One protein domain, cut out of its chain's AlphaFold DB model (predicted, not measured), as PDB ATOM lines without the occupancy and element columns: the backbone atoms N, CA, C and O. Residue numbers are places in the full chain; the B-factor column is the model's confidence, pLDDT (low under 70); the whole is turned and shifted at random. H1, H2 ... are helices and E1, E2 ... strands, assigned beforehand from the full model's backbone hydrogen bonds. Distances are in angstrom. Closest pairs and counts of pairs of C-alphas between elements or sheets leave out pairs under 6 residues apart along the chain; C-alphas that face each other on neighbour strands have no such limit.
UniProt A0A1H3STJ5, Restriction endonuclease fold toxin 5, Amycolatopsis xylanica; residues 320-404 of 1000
ATOM      1  N   TRP A 320     -54.052 -16.949 -32.802       89.25
ATOM      2  CA  TRP A 320     -53.442 -15.646 -33.071       89.25
ATOM      3  C   TRP A 320     -52.066 -15.512 -32.401       89.25
ATOM      4  O   TRP A 320     -51.827 -16.035 -31.312       89.25
ATOM      5  N   ALA A 321     -51.154 -14.784 -33.044       86.31
ATOM      6  CA  ALA A 321     -49.848 -14.474 -32.478       86.31
ATOM      7  C   ALA A 321     -49.980 -13.358 -31.429       86.31
ATOM      8  O   ALA A 321     -50.789 -12.448 -31.585       86.31
ATOM      9  N   THR A 322     -49.175 -13.391 -30.367       89.00
ATOM     10  CA  THR A 322     -49.187 -12.340 -29.334       89.00
ATOM     11  C   THR A 322     -47.951 -11.458 -29.465       89.00
ATOM     12  O   THR A 322     -46.834 -11.909 -29.218       89.00
ATOM     13  N   ILE A 323     -48.141 -10.188 -29.827       86.12
ATOM     14  CA  ILE A 323     -47.071  -9.187 -29.859       86.12
ATOM     15  C   ILE A 323     -47.026  -8.503 -28.494       86.12
ATOM     16  O   ILE A 323     -47.985  -7.854 -28.089       86.12
ATOM     17  N   THR A 324     -45.917  -8.651 -27.772       87.56
ATOM     18  CA  THR A 324     -45.748  -7.999 -26.464       87.56
ATOM     19  C   THR A 324     -45.343  -6.540 -26.649       87.56
ATOM     20  O   THR A 324     -44.338  -6.246 -27.302       87.56
ATOM     21  N   ASP A 325     -46.098  -5.626 -26.048       82.25
ATOM     22  CA  ASP A 325     -45.713  -4.224 -25.947       82.25
ATOM     23  C   ASP A 325     -44.511  -4.070 -24.999       82.25
ATOM     24  O   ASP A 325     -44.559  -4.431 -23.824       82.25
ATOM     25  N   THR A 326     -43.414  -3.514 -25.512       75.88
ATOM     26  CA  THR A 326     -42.130  -3.357 -24.807       75.88
ATOM     27  C   THR A 326     -42.165  -2.366 -23.639       75.88
ATOM     28  O   THR A 326     -41.206  -2.311 -22.870       75.88
ATOM     29  N   LYS A 327     -43.233  -1.569 -23.499       77.94
ATOM     30  CA  LYS A 327     -43.379  -0.515 -22.480       77.94
ATOM     31  C   LYS A 327     -44.449  -0.830 -21.445       77.94
ATOM     32  O   LYS A 327     -44.300  -0.404 -20.302       77.94
ATOM     33  N   THR A 328     -45.508  -1.547 -21.815       82.94
ATOM     34  CA  THR A 328     -46.556  -1.976 -20.870       82.94
ATOM     35  C   THR A 328     -46.436  -3.442 -20.447       82.94
ATOM     36  O   THR A 328     -47.052  -3.825 -19.456       82.94
ATOM     37  N   GLY A 329     -45.664  -4.262 -21.171       87.19
ATOM     38  CA  GLY A 329     -45.627  -5.721 -20.993       87.19
ATOM     39  C   GLY A 329     -46.910  -6.425 -21.453       87.19
ATOM     40  O   GLY A 329     -47.098  -7.609 -21.185       87.19
ATOM     41  N   GLU A 330     -47.815  -5.702 -22.113       87.38
ATOM     42  CA  GLU A 330     -49.147  -6.176 -22.477       87.38
ATOM     43  C   GLU A 330     -49.086  -6.986 -23.778       87.38
ATOM     44  O   GLU A 330     -48.577  -6.516 -24.797       87.38
ATOM     45  N   GLY A 331     -49.577  -8.225 -23.734       89.25
ATOM     46  CA  GLY A 331     -49.636  -9.111 -24.894       89.25
ATOM     47  C   GLY A 331     -50.830  -8.775 -25.782       89.25
ATOM     48  O   GLY A 331     -51.970  -9.031 -25.404       89.25
ATOM     49  N   ILE A 332     -50.570  -8.224 -26.966       92.06
ATOM     50  CA  ILE A 332     -51.595  -7.810 -27.927       92.06
ATOM     51  C   ILE A 332     -51.802  -8.940 -28.950       92.06
ATOM     52  O   ILE A 332     -50.861  -9.263 -29.684       92.06
ATOM     53  N   PRO A 333     -52.996  -9.559 -29.025       92.31
ATOM     54  CA  PRO A 333     -53.283 -10.606 -29.998       92.31
ATOM     55  C   PRO A 333     -53.442 -10.016 -31.407       92.31
ATOM     56  O   PRO A 333     -54.208  -9.071 -31.621       92.31
ATOM     57  N   VAL A 334     -52.735 -10.611 -32.369       93.06
ATOM     58  CA  VAL A 334     -52.736 -10.258 -33.793       93.06
ATOM     59  C   VAL A 334     -52.936 -11.516 -34.640       93.06
ATOM     60  O   VAL A 334     -52.196 -12.492 -34.500       93.06
ATOM     61  N   GLY A 335     -53.927 -11.494 -35.528       92.50
ATOM     62  CA  GLY A 335     -54.232 -12.591 -36.450       92.50
ATOM     63  C   GLY A 335     -54.327 -12.133 -37.902       92.50
ATOM     64  O   GLY A 335     -54.619 -10.971 -38.175       92.50
ATOM     65  N   ASP A 336     -54.098 -13.061 -38.830       87.56
ATOM     66  CA  ASP A 336     -54.412 -12.888 -40.252       87.56
ATOM     67  C   ASP A 336     -55.922 -13.099 -40.466       87.56
ATOM     68  O   ASP A 336     -56.506 -14.058 -39.954       87.56
ATOM     69  N   ALA A 337     -56.563 -12.192 -41.204       84.12
ATOM     70  CA  ALA A 337     -57.979 -12.270 -41.562       84.12
ATOM     71  C   ALA A 337     -58.271 -13.278 -42.697       84.12
ATOM     72  O   ALA A 337     -59.435 -13.576 -42.969       84.12
ATOM     73  N   GLY A 338     -57.235 -13.799 -43.362       71.81
ATOM     74  CA  GLY A 338     -57.320 -14.738 -44.484       71.81
ATOM     75  C   GLY A 338     -57.396 -14.075 -45.864       71.81
ATOM     76  O   GLY A 338     -57.266 -14.764 -46.874       71.81
ATOM     77  N   ASP A 339     -57.560 -12.751 -45.922       80.44
ATOM     78  CA  ASP A 339     -57.479 -11.932 -47.139       80.44
ATOM     79  C   ASP A 339     -56.188 -11.088 -47.209       80.44
ATOM     80  O   ASP A 339     -56.090 -10.150 -48.001       80.44
ATOM     81  N   GLY A 340     -55.188 -11.434 -46.388       82.31
ATOM     82  CA  GLY A 340     -53.895 -10.754 -46.322       82.31
ATOM     83  C   GLY A 340     -53.884  -9.494 -45.453       82.31
ATOM     84  O   GLY A 340     -52.906  -8.751 -45.500       82.31
ATOM     85  N   LYS A 341     -54.942  -9.237 -44.672       89.81
ATOM     86  CA  LYS A 341     -54.986  -8.185 -43.642       89.81
ATOM     87  C   LYS A 341     -54.611  -8.749 -42.277       89.81
ATOM     88  O   LYS A 341     -55.037  -9.845 -41.922       89.81
ATOM     89  N   LEU A 342     -53.913  -7.957 -41.466       91.44
ATOM     90  CA  LEU A 342     -53.692  -8.276 -40.053       91.44
ATOM     91  C   LEU A 342     -54.717  -7.539 -39.185       91.44
ATOM     92  O   LEU A 342     -54.984  -6.357 -39.396       91.44
ATOM     93  N   ILE A 343     -55.276  -8.215 -38.185       94.38
ATOM     94  CA  ILE A 343     -56.202  -7.634 -37.209       94.38
ATOM     95  C   ILE A 343     -55.560  -7.715 -35.828       94.38
ATOM     96  O   ILE A 343     -55.289  -8.808 -35.337       94.38
ATOM     97  N   ALA A 344     -55.363  -6.563 -35.186       94.50
ATOM     98  CA  ALA A 344     -55.011  -6.466 -33.772       94.50
ATOM     99  C   ALA A 344     -56.241  -6.051 -32.950       94.50
ATOM    100  O   ALA A 344     -56.949  -5.113 -33.327       94.50
ATOM    101  N   ILE A 345     -56.481  -6.711 -31.814       94.31
ATOM    102  CA  ILE A 345     -57.559  -6.357 -30.873       94.31
ATOM    103  C   ILE A 345     -56.932  -5.984 -29.530       94.31
ATOM    104  O   ILE A 345     -56.118  -6.732 -28.998       94.31
ATOM    105  N   SER A 346     -57.307  -4.830 -28.979       93.31
ATOM    106  CA  SER A 346     -56.711  -4.290 -27.754       93.31
ATOM    107  C   SER A 346     -57.711  -3.453 -26.954       93.31
ATOM    108  O   SER A 346     -58.485  -2.676 -27.513       93.31
ATOM    109  N   ASP A 347     -57.665  -3.548 -25.626       91.38
ATOM    110  CA  ASP A 347     -58.497  -2.739 -24.720       91.38
ATOM    111  C   ASP A 347     -58.110  -1.247 -24.754       91.38
ATOM    112  O   ASP A 347     -58.904  -0.366 -24.411       91.38
ATOM    113  N   LYS A 348     -56.881  -0.957 -25.194       91.00
ATOM    114  CA  LYS A 348     -56.273   0.378 -25.284       91.00
ATOM    115  C   LYS A 348     -55.845   0.676 -26.731       91.00
ATOM    116  O   LYS A 348     -55.655  -0.258 -27.509       91.00
ATOM    117  N   PRO A 349     -55.643   1.945 -27.130       90.06
ATOM    118  CA  PRO A 349     -54.922   2.242 -28.365       90.06
ATOM    119  C   PRO A 349     -53.540   1.573 -28.333       90.06
ATOM    120  O   PRO A 349     -52.887   1.593 -27.288       90.06
ATOM    121  N   LEU A 350     -53.099   0.998 -29.456       89.12
ATOM    122  CA  LEU A 350     -51.747   0.441 -29.584       89.12
ATOM    123  C   LEU A 350     -50.717   1.519 -29.214       89.12
ATOM    124  O   LEU A 350     -50.887   2.683 -29.592       89.12
ATOM    125  N   SER A 351     -49.647   1.166 -28.493       89.81
ATOM    126  CA  SER A 351     -48.621   2.166 -28.192       89.81
ATOM    127  C   SER A 351     -47.950   2.654 -29.484       89.81
ATOM    128  O   SER A 351     -47.851   1.889 -30.447       89.81
ATOM    129  N   PRO A 352     -47.406   3.886 -29.522       87.88
ATOM    130  CA  PRO A 352     -46.731   4.413 -30.711       87.88
ATOM    131  C   PRO A 352     -45.503   3.615 -31.178       87.88
ATOM    132  O   PRO A 352     -44.924   3.955 -32.203       87.88
ATOM    133  N   GLU A 353     -45.059   2.598 -30.433       84.00
ATOM    134  CA  GLU A 353     -44.004   1.683 -30.869       84.00
ATOM    135  C   GLU A 353     -44.572   0.429 -31.541       84.00
ATOM    136  O   GLU A 353     -44.098   0.063 -32.614       84.00
ATOM    137  N   VAL A 354     -45.600  -0.197 -30.957       83.69
ATOM    138  CA  VAL A 354     -46.295  -1.342 -31.573       83.69
ATOM    139  C   VAL A 354     -47.029  -0.901 -32.839       83.69
ATOM    140  O   VAL A 354     -46.931  -1.578 -33.857       83.69
ATOM    141  N   ALA A 355     -47.678   0.269 -32.809       85.62
ATOM    142  CA  ALA A 355     -48.314   0.874 -33.977       85.62
ATOM    143  C   ALA A 355     -47.313   1.040 -35.131       85.62
ATOM    144  O   ALA A 355     -47.500   0.439 -36.180       85.62
ATOM    145  N   ARG A 356     -46.174   1.716 -34.909       85.75
ATOM    146  CA  ARG A 356     -45.133   1.903 -35.942       85.75
ATOM    147  C   ARG A 356     -44.548   0.595 -36.477       85.75
ATOM    148  O   ARG A 356     -44.266   0.510 -37.666       85.75
ATOM    149  N   LYS A 357     -44.363  -0.414 -35.618       82.75
ATOM    150  CA  LYS A 357     -43.872  -1.749 -36.015       82.75
ATOM    151  C   LYS A 357     -44.869  -2.523 -36.889       82.75
ATOM    152  O   LYS A 357     -44.448  -3.436 -37.587       82.75
ATOM    153  N   LEU A 358     -46.155  -2.170 -36.847       83.50
ATOM    154  CA  LEU A 358     -47.219  -2.759 -37.668       83.50
ATOM    155  C   LEU A 358     -47.664  -1.848 -38.828       83.50
ATOM    156  O   LEU A 358     -48.244  -2.336 -39.786       83.50
ATOM    157  N   GLU A 359     -47.390  -0.543 -38.774       87.44
ATOM    158  CA  GLU A 359     -47.640   0.438 -39.845       87.44
ATOM    159  C   GLU A 359     -46.594   0.376 -40.975       87.44
ATOM    160  O   GLU A 359     -46.850   0.844 -42.089       87.44
ATOM    161  N   ASP A 360     -45.411  -0.190 -40.722       83.88
ATOM    162  CA  ASP A 360     -44.355  -0.291 -41.731       83.88
ATOM    163  C   ASP A 360     -44.719  -1.335 -42.802       83.88
ATOM    164  O   ASP A 360     -44.771  -2.537 -42.545       83.88
ATOM    165  N   GLY A 361     -45.057  -0.853 -44.000       82.56
ATOM    166  CA  GLY A 361     -45.664  -1.648 -45.075       82.56
ATOM    167  C   GLY A 361     -47.202  -1.723 -45.065       82.56
ATOM    168  O   GLY A 361     -47.767  -2.307 -45.988       82.56
ATOM    169  N   TRP A 362     -47.898  -1.098 -44.103       92.31
ATOM    170  CA  TRP A 362     -49.360  -1.225 -43.950       92.31
ATOM    171  C   TRP A 362     -50.108   0.116 -43.844       92.31
ATOM    172  O   TRP A 362     -49.578   1.138 -43.414       92.31
ATOM    173  N   THR A 363     -51.375   0.110 -44.247       89.25
ATOM    174  CA  THR A 363     -52.350   1.188 -44.018       89.25
ATOM    175  C   THR A 363     -53.362   0.763 -42.966       89.25
ATOM    176  O   THR A 363     -53.703  -0.414 -42.878       89.25
ATOM    177  N   VAL A 364     -53.828   1.709 -42.152       92.38
ATOM    178  CA  VAL A 364     -54.518   1.394 -40.897       92.38
ATOM    179  C   VAL A 364     -55.943   1.931 -40.867       92.38
ATOM    180  O   VAL A 364     -56.177   3.120 -41.077       92.38
ATOM    181  N   GLU A 365     -56.884   1.056 -40.519       93.19
ATOM    182  CA  GLU A 365     -58.250   1.412 -40.140       93.19
ATOM    183  C   GLU A 365     -58.510   1.054 -38.672       93.19
ATOM    184  O   GLU A 365     -58.113  -0.010 -38.193       93.19
ATOM    185  N   HIS A 366     -59.213   1.929 -37.949       92.88
ATOM    186  CA  HIS A 366     -59.592   1.698 -36.554       92.88
ATOM    187  C   HIS A 366     -61.102   1.494 -36.418       92.88
ATOM    188  O   HIS A 366     -61.896   2.364 -36.783       92.88
ATOM    189  N   GLY A 367     -61.488   0.369 -35.827       92.94
ATOM    190  CA  GLY A 367     -62.858   0.027 -35.464       92.94
ATOM    191  C   GLY A 367     -63.015  -0.244 -33.966       92.94
ATOM    192  O   GLY A 367     -62.100  -0.030 -33.165       92.94
ATOM    193  N   LYS A 368     -64.191  -0.746 -33.579       91.81
ATOM    194  CA  LYS A 368     -64.447  -1.291 -32.241       91.81
ATOM    195  C   LYS A 368     -65.265  -2.573 -32.328       91.81
ATOM    196  O   LYS A 368     -66.151  -2.679 -33.173       91.81
ATOM    197  N   THR A 369     -64.984  -3.510 -31.434       88.44
ATOM    198  CA  THR A 369     -65.827  -4.683 -31.164       88.44
ATOM    199  C   THR A 369     -67.118  -4.275 -30.444       88.44
ATOM    200  O   THR A 369     -67.220  -3.181 -29.881       88.44
ATOM    201  N   ALA A 370     -68.100  -5.182 -30.392       82.50
ATOM    202  CA  ALA A 370     -69.344  -4.978 -29.646       82.50
ATOM    203  C   ALA A 370     -69.130  -4.780 -28.127       82.50
ATOM    204  O   ALA A 370     -69.904  -4.069 -27.489       82.50
ATOM    205  N   ASP A 371     -68.060  -5.351 -27.560       86.00
ATOM    206  CA  ASP A 371     -67.641  -5.147 -26.161       86.00
ATOM    207  C   ASP A 371     -66.801  -3.864 -25.939       86.00
ATOM    208  O   ASP A 371     -66.418  -3.554 -24.813       86.00
ATOM    209  N   GLY A 372     -66.567  -3.063 -26.988       89.56
ATOM    210  CA  GLY A 372     -65.983  -1.718 -26.909       89.56
ATOM    211  C   GLY A 372     -64.457  -1.637 -27.022       89.56
ATOM    212  O   GLY A 372     -63.932  -0.510 -27.097       89.56
ATOM    213  N   ARG A 373     -63.765  -2.784 -27.086       93.19
ATOM    214  CA  ARG A 373     -62.321  -2.883 -27.368       93.19
ATOM    215  C   ARG A 373     -61.991  -2.287 -28.737       93.19
ATOM    216  O   ARG A 373     -62.848  -2.183 -29.618       93.19
ATOM    217  N   ILE A 374     -60.758  -1.825 -28.902       91.81
ATOM    218  CA  ILE A 374     -60.276  -1.196 -30.132       91.81
ATOM    219  C   ILE A 374     -59.782  -2.287 -31.078       91.81
ATOM    220  O   ILE A 374     -58.968  -3.131 -30.708       91.81
ATOM    221  N   VAL A 375     -60.284  -2.241 -32.308       95.50
ATOM    222  CA  VAL A 375     -59.848  -3.097 -33.413       95.50
ATOM    223  C   VAL A 375     -58.979  -2.242 -34.317       95.50
ATOM    224  O   VAL A 375     -59.396  -1.152 -34.708       95.50
ATOM    225  N   THR A 376     -57.798  -2.727 -34.669       94.44
ATOM    226  CA  THR A 376     -56.923  -2.074 -35.644       94.44
ATOM    227  C   THR A 376     -56.683  -3.049 -36.785       94.44
ATOM    228  O   THR A 376     -56.104  -4.116 -36.578       94.44
ATOM    229  N   ILE A 377     -57.182  -2.698 -37.969       94.25
ATOM    230  CA  ILE A 377     -57.071  -3.492 -39.192       94.25
ATOM    231  C   ILE A 377     -55.949  -2.888 -40.028       94.25
ATOM    232  O   ILE A 377     -56.015  -1.725 -40.431       94.25
ATOM    233  N   PHE A 378     -54.927  -3.692 -40.280       93.94
ATOM    234  CA  PHE A 378     -53.801  -3.366 -41.134       93.94
ATOM    235  C   PHE A 378     -54.066  -3.968 -42.512       93.94
ATOM    236  O   PHE A 378     -54.082  -5.188 -42.680       93.94
ATOM    237  N   HIS A 379     -54.270  -3.109 -43.506       92.00
ATOM    238  CA  HIS A 379     -54.356  -3.482 -44.916       92.00
ATOM    239  C   HIS A 379     -52.979  -3.286 -45.560       92.00
ATOM    240  O   HIS A 379     -52.373  -2.236 -45.327       92.00
ATOM    241  N   PRO A 380     -52.459  -4.235 -46.355       85.69
ATOM    242  CA  PRO A 380     -51.130  -4.100 -46.949       85.69
ATOM    243  C   PRO A 380     -51.087  -2.869 -47.865       85.69
ATOM    244  O   PRO A 380     -52.026  -2.633 -48.633       85.69
ATOM    245  N   LYS A 381     -50.015  -2.065 -47.797       87.19
ATOM    246  CA  LYS A 381     -49.841  -0.925 -48.711       87.19
ATOM    247  C   LYS A 381     -49.839  -1.441 -50.145       87.19
ATOM    248  O   LYS A 381     -49.067  -2.332 -50.501       87.19
ATOM    249  N   SER A 382     -50.687  -0.855 -50.984       80.06
ATOM    250  CA  SER A 382     -50.616  -1.090 -52.425       80.06
ATOM    251  C   SER A 382     -49.237  -0.678 -52.948       80.06
ATOM    252  O   SER A 382     -48.645   0.284 -52.456       80.06
ATOM    253  N   GLN A 383     -48.745  -1.350 -53.993       65.56
ATOM    254  CA  GLN A 383     -47.458  -1.004 -54.608       65.56
ATOM    255  C   GLN A 383     -47.396   0.480 -55.021       65.56
ATOM    256  O   GLN A 383     -46.351   1.111 -54.911       65.56
ATOM    257  N   TYR A 384     -48.535   1.065 -55.410       72.62
ATOM    258  CA  TYR A 384     -48.683   2.501 -55.650       72.62
ATOM    259  C   TYR A 384     -48.384   3.353 -54.401       72.62
ATOM    260  O   TYR A 384     -47.590   4.285 -54.484       72.62
ATOM    261  N   GLN A 385     -48.973   3.035 -53.241       70.62
ATOM    262  CA  GLN A 385     -48.717   3.763 -51.989       70.62
ATOM    263  C   GLN A 385     -47.250   3.652 -51.562       70.62
ATOM    264  O   GLN A 385     -46.644   4.670 -51.236       70.62
ATOM    265  N   THR A 386     -46.659   2.455 -51.634       70.75
ATOM    266  CA  THR A 386     -45.236   2.243 -51.318       70.75
ATOM    267  C   THR A 386     -44.331   3.047 -52.256       70.75
ATOM    268  O   THR A 386     -43.462   3.777 -51.786       70.75
ATOM    269  N   ASN A 387     -44.588   3.015 -53.570       71.69
ATOM    270  CA  ASN A 387     -43.839   3.807 -54.549       71.69
ATOM    271  C   ASN A 387     -43.956   5.319 -54.282       71.69
ATOM    272  O   ASN A 387     -42.965   6.034 -54.395       71.69
ATOM    273  N   VAL A 388     -45.144   5.817 -53.919       70.75
ATOM    274  CA  VAL A 388     -45.366   7.237 -53.588       70.75
ATOM    275  C   VAL A 388     -44.632   7.638 -52.303       70.75
ATOM    276  O   VAL A 388     -44.041   8.718 -52.257       70.75
ATOM    277  N   GLU A 389     -44.612   6.780 -51.280       75.75
ATOM    278  CA  GLU A 389     -43.839   7.018 -50.056       75.75
ATOM    279  C   GLU A 389     -42.327   7.014 -50.315       75.75
ATOM    280  O   GLU A 389     -41.633   7.913 -49.841       75.75
ATOM    281  N   ASP A 390     -41.806   6.060 -51.090       73.38
ATOM    282  CA  ASP A 390     -40.372   5.964 -51.387       73.38
ATOM    283  C   ASP A 390     -39.885   7.074 -52.328       73.38
ATOM    284  O   ASP A 390     -38.810   7.634 -52.107       73.38
ATOM    285  N   LEU A 391     -40.699   7.488 -53.306       75.62
ATOM    286  CA  LEU A 391     -40.455   8.717 -54.068       75.62
ATOM    287  C   LEU A 391     -40.457   9.941 -53.141       75.62
ATOM    288  O   LEU A 391     -39.583  10.796 -53.257       75.62
ATOM    289  N   GLY A 392     -41.385  10.013 -52.182       75.62
ATOM    290  CA  GLY A 392     -41.414  11.061 -51.159       75.62
ATOM    291  C   GLY A 392     -40.140  11.107 -50.305       75.62
ATOM    292  O   GLY A 392     -39.604  12.191 -50.067       75.62
ATOM    293  N   LYS A 393     -39.608   9.944 -49.898       74.12
ATOM    294  CA  LYS A 393     -38.323   9.829 -49.183       74.12
ATOM    295  C   LYS A 393     -37.170  10.349 -50.045       74.12
ATOM    296  O   LYS A 393     -36.480  11.266 -49.599       74.12
ATOM    297  N   GLN A 394     -37.038   9.861 -51.282       72.44
ATOM    298  CA  GLN A 394     -35.987  10.264 -52.230       72.44
ATOM    299  C   GLN A 394     -36.009  11.775 -52.513       72.44
ATOM    300  O   GLN A 394     -34.980  12.443 -52.423       72.44
ATOM    301  N   TRP A 395     -37.185  12.356 -52.778       74.12
ATOM    302  CA  TRP A 395     -37.319  13.806 -52.944       74.12
ATOM    303  C   TRP A 395     -36.982  14.573 -51.655       74.12
ATOM    304  O   TRP A 395     -36.370  15.637 -51.727       74.12
ATOM    305  N   SER A 396     -37.293  14.031 -50.469       68.19
ATOM    306  CA  SER A 396     -36.888  14.644 -49.193       68.19
ATOM    307  C   SER A 396     -35.373  14.635 -48.959       68.19
ATOM    308  O   SER A 396     -34.884  15.437 -48.169       68.19
ATOM    309  N   GLU A 397     -34.630  13.725 -49.589       72.12
ATOM    310  CA  GLU A 397     -33.165  13.648 -49.515       72.12
ATOM    311  C   GLU A 397     -32.533  14.647 -50.488       72.12
ATOM    312  O   GLU A 397     -31.782  15.516 -50.054       72.12
ATOM    313  N   VAL A 398     -32.987  14.665 -51.746       71.75
ATOM    314  CA  VAL A 398     -32.596  15.657 -52.772       71.75
ATOM    315  C   VAL A 398     -32.761  17.112 -52.286       71.75
ATOM    316  O   VAL A 398     -31.937  17.973 -52.606       71.75
ATOM    317  N   VAL A 399     -33.791  17.383 -51.473       73.06
ATOM    318  CA  VAL A 399     -34.047  18.694 -50.842       73.06
ATOM    319  C   VAL A 399     -33.113  18.983 -49.657       73.06
ATOM    320  O   VAL A 399     -32.701  20.130 -49.493       73.06
ATOM    321  N   LYS A 400     -32.745  17.982 -48.840       74.75
ATOM    322  CA  LYS A 400     -31.755  18.151 -47.750       74.75
ATOM    323  C   LYS A 400     -30.362  18.440 -48.304       74.75
ATOM    324  O   LYS A 400     -29.651  19.262 -47.737       74.75
ATOM    325  N   ASP A 401     -30.024  17.826 -49.435       76.38
ATOM    326  CA  ASP A 401     -28.763  18.035 -50.153       76.38
ATOM    327  C   ASP A 401     -28.688  19.413 -50.850       76.38
ATOM    328  O   ASP A 401     -27.664  19.767 -51.430       76.38
ATOM    329  N   GLY A 402     -29.769  20.209 -50.820       80.31
ATOM    330  CA  GLY A 402     -29.811  21.581 -51.345       80.31
ATOM    331  C   GLY A 402     -29.763  21.701 -52.874       80.31
ATOM    332  O   GLY A 402     -29.604  22.801 -53.397       80.31
ATOM    333  N   THR A 403     -29.896  20.585 -53.595       71.75
ATOM    334  CA  THR A 403     -29.661  20.494 -55.049       71.75
ATOM    335  C   THR A 403     -30.819  20.957 -55.942       71.75
ATOM    336  O   THR A 403     -30.629  21.076 -57.150       71.75
ATOM    337  N   VAL A 404     -32.005  21.211 -55.379       67.00
ATOM    338  CA  VAL A 404     -33.238  21.585 -56.103       67.00
ATOM    339  C   VAL A 404     -33.988  22.654 -55.306       67.00
ATOM    340  O   VAL A 404     -34.099  22.548 -54.082       67.00
TER     341      VAL A 404
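This is residues 320 to 404 of the 1000 residues of the protein "Restriction endonuclease fold toxin 5" of Amycolatopsis xylanica (UniProt A0A1H3STJ5). A strongly twisted sheet of five strands has the short helix H1 packed on it, and the longer helix H2 leads away from this body as an arm. Residues 387 to 394 and 396 to 403 stick out free of the rest, and of these 387 to 394 and 396 to 400 belong to H2. The printed part has 85 residues, with five named strands and two named helices in the order E1, E2, E3, H1, E4, E5, H2. The sheet's order is E1, E2, E3, E5, E4, antiparallel throughout, and the class is mixed, helices and strands. The whole is loose, with a radius of gyration of the C-alphas of 16.2 A, and elongated, spanning 53 by 31 by 21 A.

The inner strand E5, residues 374 to 380, is the antiparallel neighbour of E3, residues 342 to 346, at 163 degrees, with N 344 and O 376 2.9 A apart, within hydrogen-bond range. On the other side of E5 is the edge strand E4, residues 362 to 368, antiparallel at 155 degrees; N 365 and O 377 are 2.9 A apart. E4 and E5 form a hairpin. E2, residues 331 to 336, forms a hairpin with E3 at 152 degrees, with N 343 and O 335 2.8 A apart. The other edge strand, E1, residues 321 to 324, forms a hairpin with E2 at 146 degrees, with N 323 and O 332 2.9 A apart. E1, E2 and E3 are a meander, each strand the antiparallel neighbour of the one before. Their pairing is staggered: E2 pairs with E1 over residues 331 to 334 and with E3 over 334 to 336. H1, residues 352 to 359, is on the sheet; its closest C-alphas to E5 are those of Glu 359 and Phe 378, 7.4 A. E3, H1 and E4 make a split strand-helix-strand unit, two strands running the same way with E5 between them, and its crossover is right-handed. H2, residues 383 to 400, is only just not on the sheet, with 4 pairs of C-alphas within 10 A, and is apart from H1. Every O i to N i+4 pair is within hydrogen-bond range in H2, and 3 of 4 in H1.

E4 measures 19.1 A, E5 19.4 A, E2 16.5 A, E3 13.3 A and E1 9.7 A. C-alpha 321, where E1 begins, is at (-49.848, -14.474, -32.478). H1 measures 10.0 A. H2 measures 25.7 A and ends with C-alpha 400 at (-31.755, 18.151, -47.750).

The C-alphas farthest apart, those of Asp 371 and Thr 403, are 54.2 A apart. The printed part has no cut and no long link. Mean pLDDT of the printed part is 84.1; residues 383, 396 and 404 are under 70.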